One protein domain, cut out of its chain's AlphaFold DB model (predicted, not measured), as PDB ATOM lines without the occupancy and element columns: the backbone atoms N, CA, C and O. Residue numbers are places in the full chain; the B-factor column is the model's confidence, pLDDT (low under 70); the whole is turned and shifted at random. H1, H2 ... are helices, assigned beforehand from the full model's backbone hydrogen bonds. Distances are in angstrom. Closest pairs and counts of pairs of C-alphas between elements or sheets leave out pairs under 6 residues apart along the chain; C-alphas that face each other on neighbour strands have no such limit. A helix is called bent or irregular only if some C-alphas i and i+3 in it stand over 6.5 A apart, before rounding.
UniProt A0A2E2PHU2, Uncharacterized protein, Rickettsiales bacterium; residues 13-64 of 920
ATOM      1  N   LYS A  13      34.149 -21.282 -27.323       57.38
ATOM      2  CA  LYS A  13      32.918 -20.490 -27.377       57.38
ATOM      3  C   LYS A  13      32.723 -19.634 -26.121       57.38
ATOM      4  O   LYS A  13      32.289 -18.494 -26.235       57.38
ATOM      5  N   GLY A  14      33.043 -20.156 -24.940       57.12
ATOM      6  CA  GLY A  14      33.017 -19.409 -23.685       57.12
ATOM      7  C   GLY A  14      34.092 -18.337 -23.615       57.12
ATOM      8  O   GLY A  14      33.791 -17.199 -23.278       57.12
ATOM      9  N   GLN A  15      35.316 -18.653 -24.026       69.25
ATOM     10  CA  GLN A  15      36.390 -17.667 -24.132       69.25
ATOM     11  C   GLN A  15      35.991 -16.519 -25.072       69.25
ATOM     12  O   GLN A  15      36.157 -15.355 -24.714       69.25
ATOM     13  N   GLN A  16      35.349 -16.826 -26.207       72.19
ATOM     14  CA  GLN A  16      34.823 -15.809 -27.118       72.19
ATOM     15  C   GLN A  16      33.730 -14.939 -26.477       72.19
ATOM     16  O   GLN A  16      33.764 -13.721 -26.609       72.19
ATOM     17  N   ILE A  17      32.774 -15.523 -25.748       68.69
ATOM     18  CA  ILE A  17      31.712 -14.740 -25.090       68.69
ATOM     19  C   ILE A  17      32.293 -13.885 -23.944       68.69
ATOM     20  O   ILE A  17      31.837 -12.761 -23.741       68.69
ATOM     21  N   MET A  18      33.313 -14.367 -23.219       72.56
ATOM     22  CA  MET A  18      34.036 -13.575 -22.212       72.56
ATOM     23  C   MET A  18      34.777 -12.396 -22.847       72.56
ATOM     24  O   MET A  18      34.707 -11.285 -22.325       72.56
ATOM     25  N   LEU A  19      35.427 -12.617 -23.993       77.19
ATOM     26  CA  LEU A  19      36.055 -11.563 -24.789       77.19
ATOM     27  C   LEU A  19      35.023 -10.542 -25.283       77.19
ATOM     28  O   LEU A  19      35.248  -9.344 -25.166       77.19
ATOM     29  N   ASP A  20      33.858 -10.986 -25.753       75.88
ATOM     30  CA  ASP A  20      32.786 -10.088 -26.193       75.88
ATOM     31  C   ASP A  20      32.210  -9.253 -25.031       75.88
ATOM     32  O   ASP A  20      31.821  -8.100 -25.223       75.88
ATOM     33  N   ILE A  21      32.140  -9.815 -23.816       76.00
ATOM     34  CA  ILE A  21      31.774  -9.071 -22.597       76.00
ATOM     35  C   ILE A  21      32.850  -8.039 -22.279       76.00
ATOM     36  O   ILE A  21      32.524  -6.873 -22.057       76.00
ATOM     37  N   PHE A  22      34.116  -8.454 -22.282       82.56
ATOM     38  CA  PHE A  22      35.249  -7.589 -21.992       82.56
ATOM     39  C   PHE A  22      35.316  -6.409 -22.972       82.56
ATOM     40  O   PHE A  22      35.349  -5.267 -22.530       82.56
ATOM     41  N   ASN A  23      35.192  -6.664 -24.276       81.75
ATOM     42  CA  ASN A  23      35.174  -5.645 -25.334       81.75
ATOM     43  C   ASN A  23      33.916  -4.758 -25.307       81.75
ATOM     44  O   ASN A  23      33.904  -3.646 -25.838       81.75
ATOM     45  N   GLY A  24      32.824  -5.247 -24.712       80.62
ATOM     46  CA  GLY A  24      31.633  -4.442 -24.458       80.62
ATOM     47  C   GLY A  24      31.811  -3.487 -23.276       80.62
ATOM     48  O   GLY A  24      31.279  -2.379 -23.311       80.62
ATOM     49  N   ILE A  25      32.547  -3.908 -22.240       81.19
ATOM     50  CA  ILE A  25      32.845  -3.093 -21.054       81.19
ATOM     51  C   ILE A  25      33.941  -2.074 -21.365       81.19
ATOM     52  O   ILE A  25      33.797  -0.902 -21.022       81.19
ATOM     53  N   TYR A  26      35.003  -2.522 -22.029       85.50
ATOM     54  CA  TYR A  26      36.217  -1.760 -22.270       85.50
ATOM     55  C   TYR A  26      36.388  -1.438 -23.745       85.50
ATOM     56  O   TYR A  26      36.276  -2.304 -24.612       85.50
ATOM     57  N   GLN A  27      36.654  -0.166 -24.025       83.44
ATOM     58  CA  GLN A  27      37.114   0.266 -25.331       83.44
ATOM     59  C   GLN A  27      38.637   0.112 -25.373       83.44
ATOM     60  O   GLN A  27      39.318   0.497 -24.426       83.44
ATOM     61  N   THR A  28      39.177  -0.450 -26.451       82.62
ATOM     62  CA  THR A  28      40.628  -0.466 -26.689       82.62
ATOM     63  C   THR A  28      41.117   0.934 -27.058       82.62
ATOM     64  O   THR A  28      40.373   1.685 -27.703       82.62
ATOM     65  N   ASP A  29      42.349   1.278 -26.683       75.88
ATOM     66  CA  ASP A  29      42.956   2.553 -27.074       75.88
ATOM     67  C   ASP A  29      43.024   2.638 -28.619       75.88
ATOM     68  O   ASP A  29      43.454   1.684 -29.278       75.88
ATOM     69  N   PRO A  30      42.569   3.742 -29.244       75.81
ATOM     70  CA  PRO A  30      42.651   3.929 -30.694       75.81
ATOM     71  C   PRO A  30      44.075   3.864 -31.262       75.81
ATOM     72  O   PRO A  30      44.244   3.586 -32.450       75.81
ATOM     73  N   ASN A  31      45.079   4.160 -30.438       78.81
ATOM     74  CA  ASN A  31      46.489   4.218 -30.806       78.81
ATOM     75  C   ASN A  31      47.242   2.932 -30.441       78.81
ATOM     76  O   ASN A  31      48.317   2.689 -30.986       78.81
ATOM     77  N   ASP A  32      46.677   2.106 -29.557       76.75
ATOM     78  CA  ASP A  32      47.240   0.820 -29.160       76.75
ATOM     79  C   ASP A  32      46.132  -0.195 -28.835       76.75
ATOM     80  O   ASP A  32      45.563  -0.238 -27.746       76.75
ATOM     81  N   ALA A  33      45.865  -1.086 -29.790       70.62
ATOM     82  CA  ALA A  33      44.840  -2.119 -29.659       70.62
ATOM     83  C   ALA A  33      45.130  -3.158 -28.554       70.62
ATOM     84  O   ALA A  33      44.281  -4.013 -28.294       70.62
ATOM     85  N   THR A  34      46.311  -3.123 -27.927       71.44
ATOM     86  CA  THR A  34      46.686  -4.026 -26.831       71.44
ATOM     87  C   THR A  34      46.371  -3.466 -25.444       71.44
ATOM     88  O   THR A  34      46.433  -4.212 -24.464       71.44
ATOM     89  N   THR A  35      45.979  -2.194 -25.347       74.38
ATOM     90  CA  THR A  35      45.671  -1.522 -24.081       74.38
ATOM     91  C   THR A  35      44.229  -1.009 -24.040       74.38
ATOM     92  O   THR A  35      43.540  -0.881 -25.057       74.38
ATOM     93  N   ILE A  36      43.721  -0.798 -22.823       81.81
ATOM     94  CA  ILE A  36      42.379  -0.254 -22.584       81.81
ATOM     95  C   ILE A  36      42.476   1.269 -22.610       81.81
ATOM     96  O   ILE A  36      43.393   1.825 -22.015       81.81
ATOM     97  N   GLN A  37      41.498   1.928 -23.229       74.06
ATOM     98  CA  GLN A  37      41.362   3.379 -23.191       74.06
ATOM     99  C   GLN A  37      41.177   3.851 -21.739       74.06
ATOM    100  O   GLN A  37      40.093   3.719 -21.173       74.06
ATOM    101  N   ASP A  38      42.222   4.409 -21.133       75.00
ATOM    102  CA  ASP A  38      42.232   4.873 -19.736       75.00
ATOM    103  C   ASP A  38      42.306   6.406 -19.602       75.00
ATOM    104  O   ASP A  38      42.098   6.953 -18.520       75.00
ATOM    105  N   THR A  39      42.533   7.110 -20.714       73.88
ATOM    106  CA  THR A  39      42.726   8.567 -20.751       73.88
ATOM    107  C   THR A  39      41.428   9.384 -20.828       73.88
ATOM    108  O   THR A  39      41.436  10.561 -20.467       73.88
ATOM    109  N   ASP A  40      40.302   8.791 -21.254       75.69
ATOM    110  CA  ASP A  40      38.998   9.473 -21.356       75.69
ATOM    111  C   ASP A  40      37.855   8.637 -20.752       75.69
ATOM    112  O   ASP A  40      37.197   7.823 -21.411       75.69
ATOM    113  N   GLU A  41      37.581   8.891 -19.471       74.62
ATOM    114  CA  GLU A  41      36.515   8.244 -18.702       74.62
ATOM    115  C   GLU A  41      35.124   8.445 -19.332       74.62
ATOM    116  O   GLU A  41      34.286   7.540 -19.307       74.62
ATOM    117  N   LYS A  42      34.857   9.600 -19.964       72.69
ATOM    118  CA  LYS A  42      33.550   9.867 -20.592       72.69
ATOM    119  C   LYS A  42      33.353   9.013 -21.834       72.69
ATOM    120  O   LYS A  42      32.240   8.540 -22.080       72.69
ATOM    121  N   GLN A  43      34.414   8.807 -22.607       74.31
ATOM    122  CA  GLN A  43      34.384   7.944 -23.781       74.31
ATOM    123  C   GLN A  43      34.176   6.478 -23.380       74.31
ATOM    124  O   GLN A  43      33.318   5.804 -23.950       74.31
ATOM    125  N   MET A  44      34.846   6.038 -22.314       75.75
ATOM    126  CA  MET A  44      34.673   4.718 -21.706       75.75
ATOM    127  C   MET A  44      33.248   4.471 -21.186       75.75
ATOM    128  O   MET A  44      32.630   3.453 -21.509       75.75
ATOM    129  N   VAL A  45      32.667   5.427 -20.452       72.75
ATOM    130  CA  VAL A  45      31.273   5.344 -19.980       72.75
ATOM    131  C   VAL A  45      30.291   5.342 -21.155       72.75
ATOM    132  O   VAL A  45      29.316   4.588 -21.142       72.75
ATOM    133  N   SER A  46      30.542   6.144 -22.192       76.62
ATOM    134  CA  SER A  46      29.725   6.177 -23.411       76.62
ATOM    135  C   SER A  46      29.764   4.841 -24.165       76.62
ATOM    136  O   SER A  46      28.715   4.323 -24.563       76.62
ATOM    137  N   HIS A  47      30.947   4.231 -24.292       75.75
ATOM    138  CA  HIS A  47      31.138   2.909 -24.894       75.75
ATOM    139  C   HIS A  47      30.418   1.814 -24.100       75.75
ATOM    140  O   HIS A  47      29.622   1.068 -24.677       75.75
ATOM    141  N   PHE A  48      30.583   1.777 -22.774       79.00
ATOM    142  CA  PHE A  48      29.844   0.859 -21.904       79.00
ATOM    143  C   PHE A  48      28.324   1.046 -22.038       79.00
ATOM    144  O   PHE A  48      27.585   0.083 -22.246       79.00
ATOM    145  N   MET A  49      27.828   2.287 -21.983       69.62
ATOM    146  CA  MET A  49      26.392   2.584 -22.069       69.62
ATOM    147  C   MET A  49      25.785   2.215 -23.425       69.62
ATOM    148  O   MET A  49      24.623   1.801 -23.479       69.62
ATOM    149  N   LYS A  50      26.562   2.325 -24.506       79.06
ATOM    150  CA  LYS A  50      26.173   1.898 -25.855       79.06
ATOM    151  C   LYS A  50      26.116   0.371 -25.975       79.06
ATOM    152  O   LYS A  50      25.201  -0.150 -26.608       79.06
ATOM    153  N   ASN A  51      27.047  -0.340 -25.335       73.31
ATOM    154  CA  ASN A  51      27.187  -1.795 -25.444       73.31
ATOM    155  C   ASN A  51      26.503  -2.590 -24.317       73.31
ATOM    156  O   ASN A  51      26.379  -3.813 -24.427       73.31
ATOM    157  N   LYS A  52      25.965  -1.929 -23.279       70.50
ATOM    158  CA  LYS A  52      25.278  -2.568 -22.140       70.50
ATOM    159  C   LYS A  52      24.254  -3.653 -22.512       70.50
ATOM    160  O   LYS A  52      24.216  -4.662 -21.807       70.50
ATOM    161  N   PRO A  53      23.436  -3.538 -23.585       58.47
ATOM    162  CA  PRO A  53      22.472  -4.584 -23.915       58.47
ATOM    163  C   PRO A  53      23.172  -5.862 -24.394       58.47
ATOM    164  O   PRO A  53      22.747  -6.958 -24.038       58.47
ATOM    165  N   GLY A  54      24.266  -5.717 -25.150       57.47
ATOM    166  CA  GLY A  54      25.098  -6.823 -25.625       57.47
ATOM    167  C   GLY A  54      25.874  -7.492 -24.491       57.47
ATOM    168  O   GLY A  54      25.892  -8.717 -24.413       57.47
ATOM    169  N   ILE A  55      26.410  -6.700 -23.555       67.50
ATOM    170  CA  ILE A  55      27.072  -7.197 -22.337       67.50
ATOM    171  C   ILE A  55      26.100  -8.058 -21.523       67.50
ATOM    172  O   ILE A  55      26.389  -9.212 -21.223       67.50
ATOM    173  N   VAL A  56      24.903  -7.537 -21.222       58.41
ATOM    174  CA  VAL A  56      23.874  -8.274 -20.470       58.41
ATOM    175  C   VAL A  56      23.416  -9.524 -21.228       58.41
ATOM    176  O   VAL A  56      23.223 -10.574 -20.617       58.41
ATOM    177  N   PHE A  57      23.259  -9.441 -22.551       57.56
ATOM    178  CA  PHE A  57      22.899 -10.586 -23.386       57.56
ATOM    179  C   PHE A  57      23.971 -11.684 -23.365       57.56
ATOM    180  O   PHE A  57      23.632 -12.857 -23.242       57.56
ATOM    181  N   ASN A  58      25.252 -11.321 -23.426       56.12
ATOM    182  CA  ASN A  58      26.365 -12.267 -23.396       56.12
ATOM    183  C   ASN A  58      26.598 -12.855 -21.997       56.12
ATOM    184  O   ASN A  58      26.794 -14.062 -21.887       56.12
ATOM    185  N   ILE A  59      26.446 -12.067 -20.926       59.19
ATOM    186  CA  ILE A  59      26.447 -12.578 -19.542       59.19
ATOM    187  C   ILE A  59      25.343 -13.629 -19.362       59.19
ATOM    188  O   ILE A  59      25.571 -14.684 -18.776       59.19
ATOM    189  N   ARG A  60      24.153 -13.398 -19.934       49.56
ATOM    190  CA  ARG A  60      23.041 -14.362 -19.888       49.56
ATOM    191  C   ARG A  60      23.333 -15.685 -20.600       49.56
ATOM    192  O   ARG A  60      22.720 -16.681 -20.241       49.56
ATOM    193  N   LYS A  61      24.266 -15.728 -21.559       50.78
ATOM    194  CA  LYS A  61      24.666 -16.975 -22.238       50.78
ATOM    195  C   LYS A  61      25.483 -17.906 -21.336       50.78
ATOM    196  O   LYS A  61      25.431 -19.111 -21.548       50.78
ATOM    197  N   PHE A  62      26.182 -17.366 -20.334       47.94
ATOM    198  CA  PHE A  62      26.813 -18.158 -19.266       47.94
ATOM    199  C   PHE A  62      25.832 -18.556 -18.164       47.94
ATOM    200  O   PHE A  62      26.073 -19.499 -17.422       47.94
ATOM    201  N   LEU A  63      24.709 -17.843 -18.061       47.28
ATOM    202  CA  LEU A  63      23.642 -18.094 -17.099       47.28
ATOM    203  C   LEU A  63      22.551 -18.979 -17.715       47.28
ATOM    204  O   LEU A  63      21.376 -18.627 -17.607       47.28
ATOM    205  N   SER A  64      22.916 -20.103 -18.346       35.25
ATOM    206  CA  SER A  64      22.028 -21.041 -19.075       35.25
ATOM    207  C   SER A  64      20.788 -21.531 -18.299       35.25
ATOM    208  O   SER A  64      19.956 -22.250 -18.846       35.25
TER     209      SER A  64
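AT A GLANCE: This is residues 13 to 64 of the 920 residues of an uncharacterized protein of Rickettsiales bacterium (UniProt A0A2E2PHU2). A long helix, H2, is sharply bent, and the shorter helix H1 lies alongside its second arm, H2b, running opposite ways, while the first arm, H2a, runs on past the last residues of H1. The long link, residues 26 to 40, makes the end of the domain opposite to Lys 13 and Ser 64. The printed part has 52 residues with two named helices, H1 then H2, and no named strand; the class is all helix. The whole is flat, spanning 36 by 21 by 10 A, and only just compact, close to loose, with a radius of gyration of the C-alphas of 11.7 A.

HOW THE PARTS SIT: H2, residues 41 to 62, was assigned as one helix by its hydrogen bonds but is bent: C-alphas 50 and 53 are 7.7 A apart. Its arms, H2a, residues 41 to 50, and H2b, residues 53 to 62, stand at a steep tilt of 68 degrees, only just short of about perpendicular. H1, residues 13 to 25, touches H2b at a shallow tilt of 29 degrees, opposite ways; their closest C-alphas, of Ile 21 and Ile 55, are 5.1 A apart. H1 touches H2a with residues 24 to 25 alone, at a steep tilt of 52 degrees, opposite ways; the closest C-alphas, of Ile 25 and Phe 48, are 5.0 A apart. Every O i to N i+4 pair is within hydrogen-bond range in H1 and H2a, and 5 of 6 are in H2b.

IN THESE COORDINATES: H2a begins at C-alpha 41, (36.515, 8.244, -18.702), and is 14.1 A long. H2b is 15.0 A long and ends at C-alpha 62, (26.813, -18.158, -19.266). H1 begins at C-alpha 13, (32.918, -20.490, -27.377), and is 18.5 A long.

THE WHOLE: The two C-alphas farthest apart, of Asn 31 and Ser 64, are 37.1 A apart. The printed part has no cut, and the link from H1 to H2 is long. The mean pLDDT of the printed part is 70.1; residues 13 to 15, 17, 49 and 53 to 64 are under 70.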